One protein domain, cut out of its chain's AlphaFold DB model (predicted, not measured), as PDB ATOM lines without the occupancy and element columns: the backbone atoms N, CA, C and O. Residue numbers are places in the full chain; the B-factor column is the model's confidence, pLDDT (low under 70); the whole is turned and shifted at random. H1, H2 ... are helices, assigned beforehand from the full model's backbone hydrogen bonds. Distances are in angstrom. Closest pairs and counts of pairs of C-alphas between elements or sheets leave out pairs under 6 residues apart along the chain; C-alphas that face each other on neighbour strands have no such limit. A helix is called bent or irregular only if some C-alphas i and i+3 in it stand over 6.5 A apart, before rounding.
ATOM      1  N   PHE A  96     196.589 178.098 215.457       58.28
ATOM      2  CA  PHE A  96     195.915 179.177 216.179       58.28
ATOM      3  C   PHE A  96     194.860 179.956 215.377       58.28
ATOM      4  O   PHE A  96     195.102 181.085 214.962       58.28
ATOM      5  N   HIS A  97     193.662 179.384 215.189       65.62
ATOM      6  CA  HIS A  97     192.464 180.079 214.667       65.62
ATOM      7  C   HIS A  97     192.588 180.698 213.254       65.62
ATOM      8  O   HIS A  97     191.596 181.158 212.682       65.62
ATOM      9  N   LEU A  98     193.774 180.662 212.640       71.19
ATOM     10  CA  LEU A  98     194.067 181.315 211.370       71.19
ATOM     11  C   LEU A  98     193.502 180.544 210.176       71.19
ATOM     12  O   LEU A  98     193.232 181.143 209.134       71.19
ATOM     13  N   SER A  99     193.307 179.226 210.308       73.62
ATOM     14  CA  SER A  99     192.732 178.400 209.235       73.62
ATOM     15  C   SER A  99     191.356 178.911 208.819       73.62
ATOM     16  O   SER A  99     191.068 178.985 207.628       73.62
ATOM     17  N   GLY A 100     190.542 179.368 209.771       75.25
ATOM     18  CA  GLY A 100     189.214 179.866 209.451       75.25
ATOM     19  C   GLY A 100     189.215 181.192 208.727       75.25
ATOM     20  O   GLY A 100     188.552 181.348 207.699       75.25
ATOM     21  N   VAL A 101     190.030 182.127 209.209       81.06
ATOM     22  CA  VAL A 101     190.198 183.433 208.569       81.06
ATOM     23  C   VAL A 101     190.796 183.270 207.173       81.06
ATOM     24  O   VAL A 101     190.294 183.863 206.221       81.06
ATOM     25  N   SER A 102     191.821 182.428 207.021       79.12
ATOM     26  CA  SER A 102     192.478 182.199 205.730       79.12
ATOM     27  C   SER A 102     191.563 181.493 204.730       79.12
ATOM     28  O   SER A 102     191.460 181.950 203.592       79.12
ATOM     29  N   LEU A 103     190.826 180.451 205.133       81.75
ATOM     30  CA  LEU A 103     189.892 179.763 204.238       81.75
ATOM     31  C   LEU A 103     188.738 180.686 203.818       81.75
ATOM     32  O   LEU A 103     188.354 180.696 202.645       81.75
ATOM     33  N   ASN A 104     188.218 181.500 204.743       86.25
ATOM     34  CA  ASN A 104     187.207 182.512 204.441       86.25
ATOM     35  C   ASN A 104     187.745 183.584 203.493       86.25
ATOM     36  O   ASN A 104     187.090 183.892 202.501       86.25
ATOM     37  N   ALA A 105     188.958 184.091 203.727       86.44
ATOM     38  CA  ALA A 105     189.600 185.070 202.856       86.44
ATOM     39  C   ALA A 105     189.831 184.513 201.444       86.44
ATOM     40  O   ALA A 105     189.449 185.154 200.467       86.44
ATOM     41  N   VAL A 106     190.374 183.297 201.318       82.12
ATOM     42  CA  VAL A 106     190.581 182.630 200.020       82.12
ATOM     43  C   VAL A 106     189.249 182.433 199.298       82.12
ATOM     44  O   VAL A 106     189.137 182.740 198.111       82.12
ATOM     45  N   THR A 107     188.215 181.981 200.013       85.75
ATOM     46  CA  THR A 107     186.883 181.776 199.430       85.75
ATOM     47  C   THR A 107     186.250 183.096 198.995       85.75
ATOM     48  O   THR A 107     185.656 183.154 197.921       85.75
ATOM     49  N   MET A 108     186.421 184.169 199.770       88.69
ATOM     50  CA  MET A 108     185.936 185.513 199.438       88.69
ATOM     51  C   MET A 108     186.635 186.104 198.224       88.69
ATOM     52  O   MET A 108     185.962 186.571 197.308       88.69
ATOM     53  N   VAL A 109     187.970 186.064 198.190       86.44
ATOM     54  CA  VAL A 109     188.760 186.541 197.044       86.44
ATOM     55  C   VAL A 109     188.347 185.782 195.789       86.44
ATOM     56  O   VAL A 109     188.123 186.383 194.738       86.44
ATOM     57  N   TRP A 110     188.156 184.471 195.913       87.88
ATOM     58  CA  TRP A 110     187.685 183.643 194.820       87.88
ATOM     59  C   TRP A 110     186.268 183.994 194.342       87.88
ATOM     60  O   TRP A 110     186.054 184.203 193.146       87.88
ATOM     61  N   LEU A 111     185.283 184.049 195.247       87.44
ATOM     62  CA  LEU A 111     183.896 184.393 194.909       87.44
ATOM     63  C   LEU A 111     183.815 185.804 194.314       87.44
ATOM     64  O   LEU A 111     183.091 186.021 193.340       87.44
ATOM     65  N   GLY A 112     184.590 186.743 194.859       90.12
ATOM     66  CA  GLY A 112     184.739 188.098 194.338       90.12
ATOM     67  C   GLY A 112     185.280 188.088 192.912       90.12
ATOM     68  O   GLY A 112     184.650 188.649 192.014       90.12
ATOM     69  N   TRP A 113     186.373 187.362 192.665       89.62
ATOM     70  CA  TRP A 113     186.942 187.196 191.326       89.62
ATOM     71  C   TRP A 113     185.941 186.592 190.331       89.62
ATOM     72  O   TRP A 113     185.797 187.091 189.212       89.62
ATOM     73  N   MET A 114     185.211 185.547 190.730       86.06
ATOM     74  CA  MET A 114     184.173 184.922 189.901       86.06
ATOM     75  C   MET A 114     183.033 185.889 189.580       86.06
ATOM     76  O   MET A 114     182.547 185.916 188.452       86.06
ATOM     77  N   THR A 115     182.640 186.710 190.551       89.38
ATOM     78  CA  THR A 115     181.588 187.718 190.391       89.38
ATOM     79  C   THR A 115     182.024 188.817 189.421       89.38
ATOM     80  O   THR A 115     181.303 189.122 188.473       89.38
ATOM     81  N   VAL A 116     183.242 189.347 189.575       89.75
ATOM     82  CA  VAL A 116     183.820 190.339 188.648       89.75
ATOM     83  C   VAL A 116     183.971 189.757 187.242       89.75
ATOM     84  O   VAL A 116     183.614 190.405 186.258       89.75
ATOM     85  N   SER A 117     184.444 188.513 187.135       85.81
ATOM     86  CA  SER A 117     184.583 187.810 185.855       85.81
ATOM     87  C   SER A 117     183.234 187.616 185.163       85.81
ATOM     88  O   SER A 117     183.138 187.779 183.945       85.81
ATOM     89  N   TYR A 118     182.190 187.296 185.931       88.31
ATOM     90  CA  TYR A 118     180.827 187.158 185.429       88.31
ATOM     91  C   TYR A 118     180.298 188.483 184.865       88.31
ATOM     92  O   TYR A 118     179.889 188.526 183.705       88.31
ATOM     93  N   PHE A 119     180.395 189.576 185.629       88.00
ATOM     94  CA  PHE A 119     179.963 190.898 185.161       88.00
ATOM     95  C   PHE A 119     180.764 191.383 183.948       88.00
ATOM     96  O   PHE A 119     180.185 191.894 182.993       88.00
ATOM     97  N   SER A 120     182.075 191.131 183.931       88.50
ATOM     98  CA  SER A 120     182.936 191.459 182.787       88.50
ATOM     99  C   SER A 120     182.531 190.695 181.518       88.50
ATOM    100  O   SER A 120     182.649 191.209 180.404       88.50
ATOM    101  N   ALA A 121     182.070 189.448 181.655       85.94
ATOM    102  CA  ALA A 121     181.580 188.653 180.531       85.94
ATOM    103  C   ALA A 121     180.198 189.127 180.054       85.94
ATOM    104  O   ALA A 121     179.954 189.186 178.846       85.94
ATOM    105  N   GLU A 122     179.313 189.489 180.986       87.38
ATOM    106  CA  GLU A 122     177.989 190.030 180.674       87.38
ATOM    107  C   GLU A 122     178.093 191.371 179.940       87.38
ATOM    108  O   GLU A 122     177.449 191.549 178.908       87.38
ATOM    109  N   GLU A 123     178.968 192.272 180.387       88.12
ATOM    110  CA  GLU A 123     179.205 193.560 179.727       88.12
ATOM    111  C   GLU A 123     179.645 193.375 178.267       88.12
ATOM    112  O   GLU A 123     179.055 193.955 177.350       88.12
ATOM    113  N   LYS A 124     180.603 192.471 178.020       87.06
ATOM    114  CA  LYS A 124     181.046 192.120 176.660       87.06
ATOM    115  C   LYS A 124     179.907 191.541 175.815       87.06
ATOM    116  O   LYS A 124     179.796 191.859 174.628       87.06
ATOM    117  N   ALA A 125     179.039 190.720 176.408       84.88
ATOM    118  CA  ALA A 125     177.882 190.155 175.720       84.88
ATOM    119  C   ALA A 125     176.818 191.218 175.388       84.88
ATOM    120  O   ALA A 125     176.225 191.181 174.306       84.88
ATOM    121  N   VAL A 126     176.594 192.193 176.272       84.69
ATOM    122  CA  VAL A 126     175.679 193.321 176.036       84.69
ATOM    123  C   VAL A 126     176.196 194.206 174.900       84.69
ATOM    124  O   VAL A 126     175.431 194.546 173.994       84.69
ATOM    125  N   ASP A 142     172.158 180.406 183.385       83.75
ATOM    126  CA  ASP A 142     172.392 179.323 184.346       83.75
ATOM    127  C   ASP A 142     173.714 179.501 185.115       83.75
ATOM    128  O   ASP A 142     173.920 178.874 186.149       83.75
ATOM    129  N   ASP A 143     174.616 180.352 184.627       81.62
ATOM    130  CA  ASP A 143     175.849 180.744 185.313       81.62
ATOM    131  C   ASP A 143     175.588 181.692 186.489       81.62
ATOM    132  O   ASP A 143     176.180 181.519 187.551       81.62
ATOM    133  N   ALA A 144     174.636 182.619 186.348       87.62
ATOM    134  CA  ALA A 144     174.244 183.530 187.419       87.62
ATOM    135  C   ALA A 144     173.612 182.774 188.589       87.62
ATOM    136  O   ALA A 144     173.938 183.027 189.743       87.62
ATOM    137  N   LYS A 145     172.743 181.797 188.291       89.06
ATOM    138  CA  LYS A 145     172.125 180.947 189.321       89.06
ATOM    139  C   LYS A 145     173.179 180.185 190.114       89.06
ATOM    140  O   LYS A 145     173.169 180.236 191.333       89.06
ATOM    141  N   LYS A 146     174.137 179.562 189.418       86.81
ATOM    142  CA  LYS A 146     175.252 178.862 190.067       86.81
ATOM    143  C   LYS A 146     176.086 179.797 190.938       86.81
ATOM    144  O   LYS A 146     176.472 179.406 192.031       86.81
ATOM    145  N   LEU A 147     176.368 181.012 190.467       88.69
ATOM    146  CA  LEU A 147     177.109 182.001 191.247       88.69
ATOM    147  C   LEU A 147     176.351 182.378 192.527       88.69
ATOM    148  O   LEU A 147     176.948 182.404 193.601       88.69
ATOM    149  N   VAL A 148     175.039 182.607 192.429       90.88
ATOM    150  CA  VAL A 148     174.180 182.866 193.593       90.88
ATOM    151  C   VAL A 148     174.174 181.670 194.545       90.88
ATOM    152  O   VAL A 148     174.372 181.868 195.737       90.88
ATOM    153  N   ASP A 149     174.049 180.439 194.042       89.31
ATOM    154  CA  ASP A 149     174.113 179.230 194.874       89.31
ATOM    155  C   ASP A 149     175.447 179.138 195.641       89.31
ATOM    156  O   ASP A 149     175.468 178.745 196.807       89.31
ATOM    157  N   CYS A 150     176.563 179.559 195.027       86.75
ATOM    158  CA  CYS A 150     177.874 179.613 195.686       86.75
ATOM    159  C   CYS A 150     177.921 180.666 196.797       86.75
ATOM    160  O   CYS A 150     178.439 180.387 197.877       86.75
ATOM    161  N   TRP A 151     177.367 181.857 196.551       92.62
ATOM    162  CA  TRP A 151     177.248 182.909 197.564       92.62
ATOM    163  C   TRP A 151     176.352 182.483 198.726       92.62
ATOM    164  O   TRP A 151     176.706 182.707 199.883       92.62
ATOM    165  N   VAL A 152     175.230 181.821 198.439       92.31
ATOM    166  CA  VAL A 152     174.329 181.280 199.462       92.31
ATOM    167  C   VAL A 152     175.056 180.231 200.297       92.31
ATOM    168  O   VAL A 152     175.048 180.330 201.521       92.31
ATOM    169  N   LEU A 153     175.756 179.285 199.667       88.06
ATOM    170  CA  LEU A 153     176.522 178.262 200.382       88.06
ATOM    171  C   LEU A 153     177.630 178.875 201.252       88.06
ATOM    172  O   LEU A 153     177.804 178.473 202.403       88.06
ATOM    173  N   TYR A 154     178.344 179.872 200.728       90.38
ATOM    174  CA  TYR A 154     179.366 180.595 201.478       90.38
ATOM    175  C   TYR A 154     178.765 181.335 202.680       90.38
ATOM    176  O   TYR A 154     179.220 181.138 203.806       90.38
ATOM    177  N   SER A 155     177.701 182.115 202.472       91.44
ATOM    178  CA  SER A 155     177.026 182.857 203.546       91.44
ATOM    179  C   SER A 155     176.450 181.933 204.621       91.44
ATOM    180  O   SER A 155     176.592 182.219 205.806       91.44
ATOM    181  N   ALA A 156     175.896 180.782 204.228       89.81
ATOM    182  CA  ALA A 156     175.442 179.758 205.158       89.81
ATOM    183  C   ALA A 156     176.610 179.187 205.975       89.81
ATOM    184  O   ALA A 156     176.456 178.963 207.170       89.81
ATOM    185  N   SER A 157     177.786 178.998 205.366       89.06
ATOM    186  CA  SER A 157     178.972 178.535 206.098       89.06
ATOM    187  C   SER A 157     179.443 179.548 207.144       89.06
ATOM    188  O   SER A 157     179.707 179.157 208.275       89.06
ATOM    189  N   VAL A 158     179.468 180.842 206.804       88.06
ATOM    190  CA  VAL A 158     179.831 181.928 207.733       88.06
ATOM    191  C   VAL A 158     178.788 182.066 208.842       88.06
ATOM    192  O   VAL A 158     179.130 182.258 210.005       88.06
ATOM    193  N   PHE A 159     177.505 181.922 208.502       91.25
ATOM    194  CA  PHE A 159     176.428 181.931 209.487       91.25
ATOM    195  C   PHE A 159     176.574 180.774 210.480       91.25
ATOM    196  O   PHE A 159     176.492 180.993 211.683       91.25
ATOM    197  N   ILE A 160     176.860 179.562 209.992       87.19
ATOM    198  CA  ILE A 160     177.124 178.396 210.843       87.19
ATOM    199  C   ILE A 160     178.289 178.694 211.798       87.19
ATOM    200  O   ILE A 160     178.121 178.536 213.004       87.19
ATOM    201  N   GLU A 161     179.417 179.215 211.309       86.19
ATOM    202  CA  GLU A 161     180.555 179.603 212.166       86.19
ATOM    203  C   GLU A 161     180.149 180.598 213.253       86.19
ATOM    204  O   GLU A 161     180.459 180.397 214.426       86.19
ATOM    205  N   SER A 162     179.383 181.624 212.878       87.19
ATOM    206  CA  SER A 162     178.878 182.617 213.825       87.19
ATOM    207  C   SER A 162     177.921 182.020 214.861       87.19
ATOM    208  O   SER A 162     177.882 182.516 215.984       87.19
ATOM    209  N   THR A 163     177.131 181.001 214.506       88.25
ATOM    210  CA  THR A 163     176.148 180.395 215.423       88.25
ATOM    211  C   THR A 163     176.751 179.397 216.401       88.25
ATOM    212  O   THR A 163     176.278 179.306 217.529       88.25
ATOM    213  N   PHE A 164     177.774 178.642 215.991       86.44
ATOM    214  CA  PHE A 164     178.387 177.632 216.855       86.44
ATOM    215  C   PHE A 164     179.337 178.243 217.895       86.44
ATOM    216  O   PHE A 164     179.614 177.599 218.907       86.44
ATOM    217  N   GLY A 165     179.782 179.488 217.693       83.00
ATOM    218  CA  GLY A 165     180.744 180.148 218.571       83.00
ATOM    219  C   GLY A 165     182.132 179.512 218.475       83.00
ATOM    220  O   GLY A 165     182.290 178.368 218.049       83.00
ATOM    221  N   GLU A 166     183.162 180.259 218.864       77.56
ATOM    222  CA  GLU A 166     184.558 179.823 218.709       77.56
ATOM    223  C   GLU A 166     184.864 178.539 219.498       77.56
ATOM    224  O   GLU A 166     185.601 177.678 219.018       77.56
ATOM    225  N   GLU A 167     184.236 178.366 220.664       79.00
ATOM    226  CA  GLU A 167     184.515 177.246 221.566       79.00
ATOM    227  C   GLU A 167     183.943 175.911 221.081       79.00
ATOM    228  O   GLU A 167     184.642 174.899 221.083       79.00
ATOM    229  N   THR A 168     182.698 175.888 220.596       79.88
ATOM    230  CA  THR A 168     182.107 174.657 220.042       79.88
ATOM    231  C   THR A 168     182.766 174.286 218.722       79.88
ATOM    232  O   THR A 168     182.909 173.101 218.405       79.88
ATOM    233  N   LEU A 169     183.187 175.300 217.953       73.31
ATOM    234  CA  LEU A 169     183.956 175.069 216.744       73.31
ATOM    235  C   LEU A 169     185.256 174.355 217.105       73.31
ATOM    236  O   LEU A 169     185.544 173.351 216.469       73.31
ATOM    237  N   LEU A 170     185.993 174.796 218.136       73.31
ATOM    238  CA  LEU A 170     187.304 174.241 218.512       73.31
ATOM    239  C   LEU A 170     187.314 172.719 218.705       73.31
ATOM    240  O   LEU A 170     188.268 172.050 218.314       73.31
ATOM    241  N   THR A 171     186.236 172.160 219.245       80.25
ATOM    242  CA  THR A 171     186.115 170.714 219.488       80.25
ATOM    243  C   THR A 171     185.841 169.924 218.202       80.25
ATOM    244  O   THR A 171     186.217 168.760 218.084       80.25
ATOM    245  N   ILE A 172     185.201 170.552 217.210       80.62
ATOM    246  CA  ILE A 172     184.818 169.949 215.918       80.62
ATOM    247  C   ILE A 172     185.750 170.437 214.783       80.62
ATOM    248  O   ILE A 172     185.652 169.989 213.637       80.62
ATOM    249  N   VAL A 173     186.695 171.326 215.104       72.62
ATOM    250  CA  VAL A 173     187.466 172.181 214.187       72.62
ATOM    251  C   VAL A 173     188.081 171.402 213.023       72.62
ATOM    252  O   VAL A 173     187.817 171.781 211.882       72.62
ATOM    253  N   PRO A 174     188.806 170.282 213.224       72.25
ATOM    254  CA  PRO A 174     189.484 169.614 212.112       72.25
ATOM    255  C   PRO A 174     188.493 169.036 211.093       72.25
ATOM    256  O   PRO A 174     188.679 169.148 209.881       72.25
ATOM    257  N   LEU A 175     187.394 168.464 211.590       78.25
ATOM    258  CA  LEU A 175     186.331 167.883 210.772       78.25
ATOM    259  C   LEU A 175     185.522 168.961 210.052       78.25
ATOM    260  O   LEU A 175     185.193 168.795 208.876       78.25
ATOM    261  N   TYR A 176     185.226 170.068 210.735       83.81
ATOM    262  CA  TYR A 176     184.495 171.185 210.148       83.81
ATOM    263  C   TYR A 176     185.280 171.830 208.999       83.81
ATOM    264  O   TYR A 176     184.736 171.986 207.903       83.81
ATOM    265  N   TRP A 177     186.569 172.127 209.199       81.06
ATOM    266  CA  TRP A 177     187.407 172.719 208.150       81.06
ATOM    267  C   TRP A 177     187.616 171.774 206.977       81.06
ATOM    268  O   TRP A 177     187.526 172.213 205.830       81.06
ATOM    269  N   ALA A 178     187.819 170.478 207.235       79.19
ATOM    270  CA  ALA A 178     187.884 169.482 206.173       79.19
ATOM    271  C   ALA A 178     186.582 169.469 205.361       79.19
ATOM    272  O   ALA A 178     186.614 169.576 204.137       79.19
ATOM    273  N   PHE A 179     185.423 169.428 206.024       82.19
ATOM    274  CA  PHE A 179     184.129 169.454 205.344       82.19
ATOM    275  C   PHE A 179     183.916 170.745 204.541       82.19
ATOM    276  O   PHE A 179     183.479 170.691 203.389       82.19
ATOM    277  N   LYS A 180     184.264 171.900 205.115       83.50
ATOM    278  CA  LYS A 180     184.154 173.204 204.457       83.50
ATOM    279  C   LYS A 180     185.072 173.300 203.238       83.50
ATOM    280  O   LYS A 180     184.607 173.670 202.161       83.50
ATOM    281  N   GLY A 181     186.330 172.883 203.368       80.62
ATOM    282  CA  GLY A 181     187.280 172.799 202.259       80.62
ATOM    283  C   GLY A 181     186.769 171.891 201.138       80.62
ATOM    284  O   GLY A 181     186.753 172.291 199.975       80.62
ATOM    285  N   ILE A 182     186.242 170.713 201.482       80.62
ATOM    286  CA  ILE A 182     185.633 169.783 200.519       80.62
ATOM    287  C   ILE A 182     184.431 170.420 199.809       80.62
ATOM    288  O   ILE A 182     184.303 170.298 198.588       80.62
ATOM    289  N   ALA A 183     183.551 171.108 200.541       83.00
ATOM    290  CA  ALA A 183     182.392 171.783 199.966       83.00
ATOM    291  C   ALA A 183     182.810 172.885 198.978       83.00
ATOM    292  O   ALA A 183     182.239 172.981 197.887       83.00
ATOM    293  N   ILE A 184     183.843 173.664 199.315       80.69
ATOM    294  CA  ILE A 184     184.404 174.704 198.443       80.69
ATOM    295  C   ILE A 184     185.004 174.076 197.182       80.69
ATOM    296  O   ILE A 184     184.604 174.442 196.078       80.69
ATOM    297  N   ILE A 185     185.891 173.085 197.325       78.38
ATOM    298  CA  ILE A 185     186.549 172.401 196.196       78.38
ATOM    299  C   ILE A 185     185.512 171.780 195.262       78.38
ATOM    300  O   ILE A 185     185.576 171.956 194.044       78.38
ATOM    301  N   ARG A 186     184.497 171.115 195.820       81.19
ATOM    302  CA  ARG A 186     183.396 170.557 195.035       81.19
ATOM    303  C   ARG A 186     182.659 171.637 194.251       81.19
ATOM    304  O   ARG A 186     182.370 171.451 193.070       81.19
ATOM    305  N   THR A 187     182.341 172.751 194.900       78.38
ATOM    306  CA  THR A 187     181.640 173.868 194.262       78.38
ATOM    307  C   THR A 187     182.477 174.457 193.127       78.38
ATOM    308  O   THR A 187     181.953 174.695 192.036       78.38
ATOM    309  N   MET A 188     183.792 174.583 193.328       75.56
ATOM    310  CA  MET A 188     184.723 174.988 192.272       75.56
ATOM    311  C   MET A 188     184.717 174.022 191.096       75.56
ATOM    312  O   MET A 188     184.612 174.457 189.953       75.56
ATOM    313  N   MET A 189     184.768 172.716 191.351       75.12
ATOM    314  CA  MET A 189     184.730 171.711 190.287       75.12
ATOM    315  C   MET A 189     183.433 171.783 189.475       75.12
ATOM    316  O   MET A 189     183.485 171.814 188.249       75.12
ATOM    317  N   VAL A 190     182.279 171.929 190.134       77.06
ATOM    318  CA  VAL A 190     180.965 172.066 189.470       77.06
ATOM    319  C   VAL A 190     180.852 173.349 188.629       77.06
ATOM    320  O   VAL A 190     180.102 173.397 187.641       77.06
ATOM    321  N   LEU A 191     181.567 174.407 189.017       72.31
ATOM    322  CA  LEU A 191     181.689 175.637 188.235       72.31
ATOM    323  C   LEU A 191     182.623 175.446 187.034       72.31
ATOM    324  O   LEU A 191     182.288 175.883 185.932       72.31
ATOM    325  N   TYR A 192     183.759 174.770 187.219       73.50
ATOM    326  CA  TYR A 192     184.774 174.593 186.179       73.50
ATOM    327  C   TYR A 192     184.423 173.573 185.104       73.50
ATOM    328  O   TYR A 192     184.810 173.770 183.949       73.50
ATOM    329  N   ASP A 193     183.640 172.546 185.434       69.38
ATOM    330  CA  ASP A 193     183.217 171.514 184.477       69.38
ATOM    331  C   ASP A 193     182.390 172.077 183.308       69.38
ATOM    332  O   ASP A 193     182.247 171.442 182.269       69.38
ATOM    333  N   LYS A 194     181.888 173.316 183.421       59.59
ATOM    334  CA  LYS A 194     181.170 173.993 182.332       59.59
ATOM    335  C   LYS A 194     182.049 174.429 181.164       59.59
ATOM    336  O   LYS A 194     181.504 174.750 180.109       59.59
ATOM    337  N   LYS A 195     183.379 174.354 181.268       56.91
ATOM    338  CA  LYS A 195     184.221 174.264 180.065       56.91
ATOM    339  C   LYS A 195     184.181 172.833 179.531       56.91
ATOM    340  O   LYS A 195     185.224 172.247 179.243       56.91
ATOM    341  N   GLU A 196     182.976 172.282 179.365       49.59
ATOM    342  CA  GLU A 196     182.760 171.168 178.460       49.59
ATOM    343  C   GLU A 196     183.345 171.629 177.140       49.59
ATOM    344  O   GLU A 196     182.833 172.543 176.486       49.59
TER     345      GLU A 196
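AT A GLANCE: This is residues 96 to 126 and 142 to 196 of the 554 residues of an uncharacterized protein of Cryptococcus depauperatus CBS 7841 (UniProt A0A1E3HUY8). Three long helical stretches stand side by side with their centres in a triangle: H1, and the two arms of the bent helix H2, whose chain turns back between the bend at residues 163 to 166 and a kink near residue 173, after which the rest of H2b returns beside H2a. The last turns of H1, residues 120 to 126, stick out at the end away from that fold. The printed part has 86 residues with two named helices, H1 then H2, and no named strand; the class is all helix. It is only just loose, close to compact, with a radius of gyration of the C-alphas of 14.8 A, and it is a rod spanning 49 by 22 by 19 A.

HOW THE PARTS SIT: Begin with H1, residues 98 to 126. By its hydrogen bonds H2, residues 142 to 192, was assigned as one helix, but it is bent: C-alphas 163 and 166 are 9.0 A apart, and its arms are H2a, residues 142 to 163, and H2b, residues 166 to 192. H1 touches H2a with residues 107 to 118 alone, the closest C-alphas being those of Leu 111 and Trp 151, 7.3 A apart, at a shallow tilt of 22 degrees, opposite ways. With residues 99 to 107 alone H1 touches H2b, closest at the C-alphas of Gly 100 and Trp 177, 7.5 A, at a shallow tilt of 26 degrees, the same way. H2a and H2b touch, closest at the C-alphas of Cys 150 and Thr 187, 7.0 A, at a shallow tilt of 5 degrees, opposite ways. Every O i to N i+4 pair is within hydrogen-bond range in H1 and H2a; in H2b 19 of 23 are.

IN THESE COORDINATES: Find C-alpha 98 at (194.067, 181.315, 211.370); from there H1 runs 41.6 A to C-alpha 126. H2a starts at C-alpha 142, (172.392, 179.323, 184.346), and covers 31.3 A. H2b covers 32.9 A and ends at C-alpha 192, (184.774, 174.593, 186.179); it is irregular, with C-alphas 171 and 174 8.2 A apart and a kink of 84 degrees near residue 173.

THE WHOLE: Look at Val 126 and Thr 171 for the two C-alphas farthest apart, 50.1 A. Residues 127 to 141 are not printed, and across this cut, which holds the link from H1 to H2, C-alphas 126 and 142 are 16.6 A apart. The model's mean pLDDT of the printed part is 82.0, with residues 96 to 97 and 193 to 196 under 70.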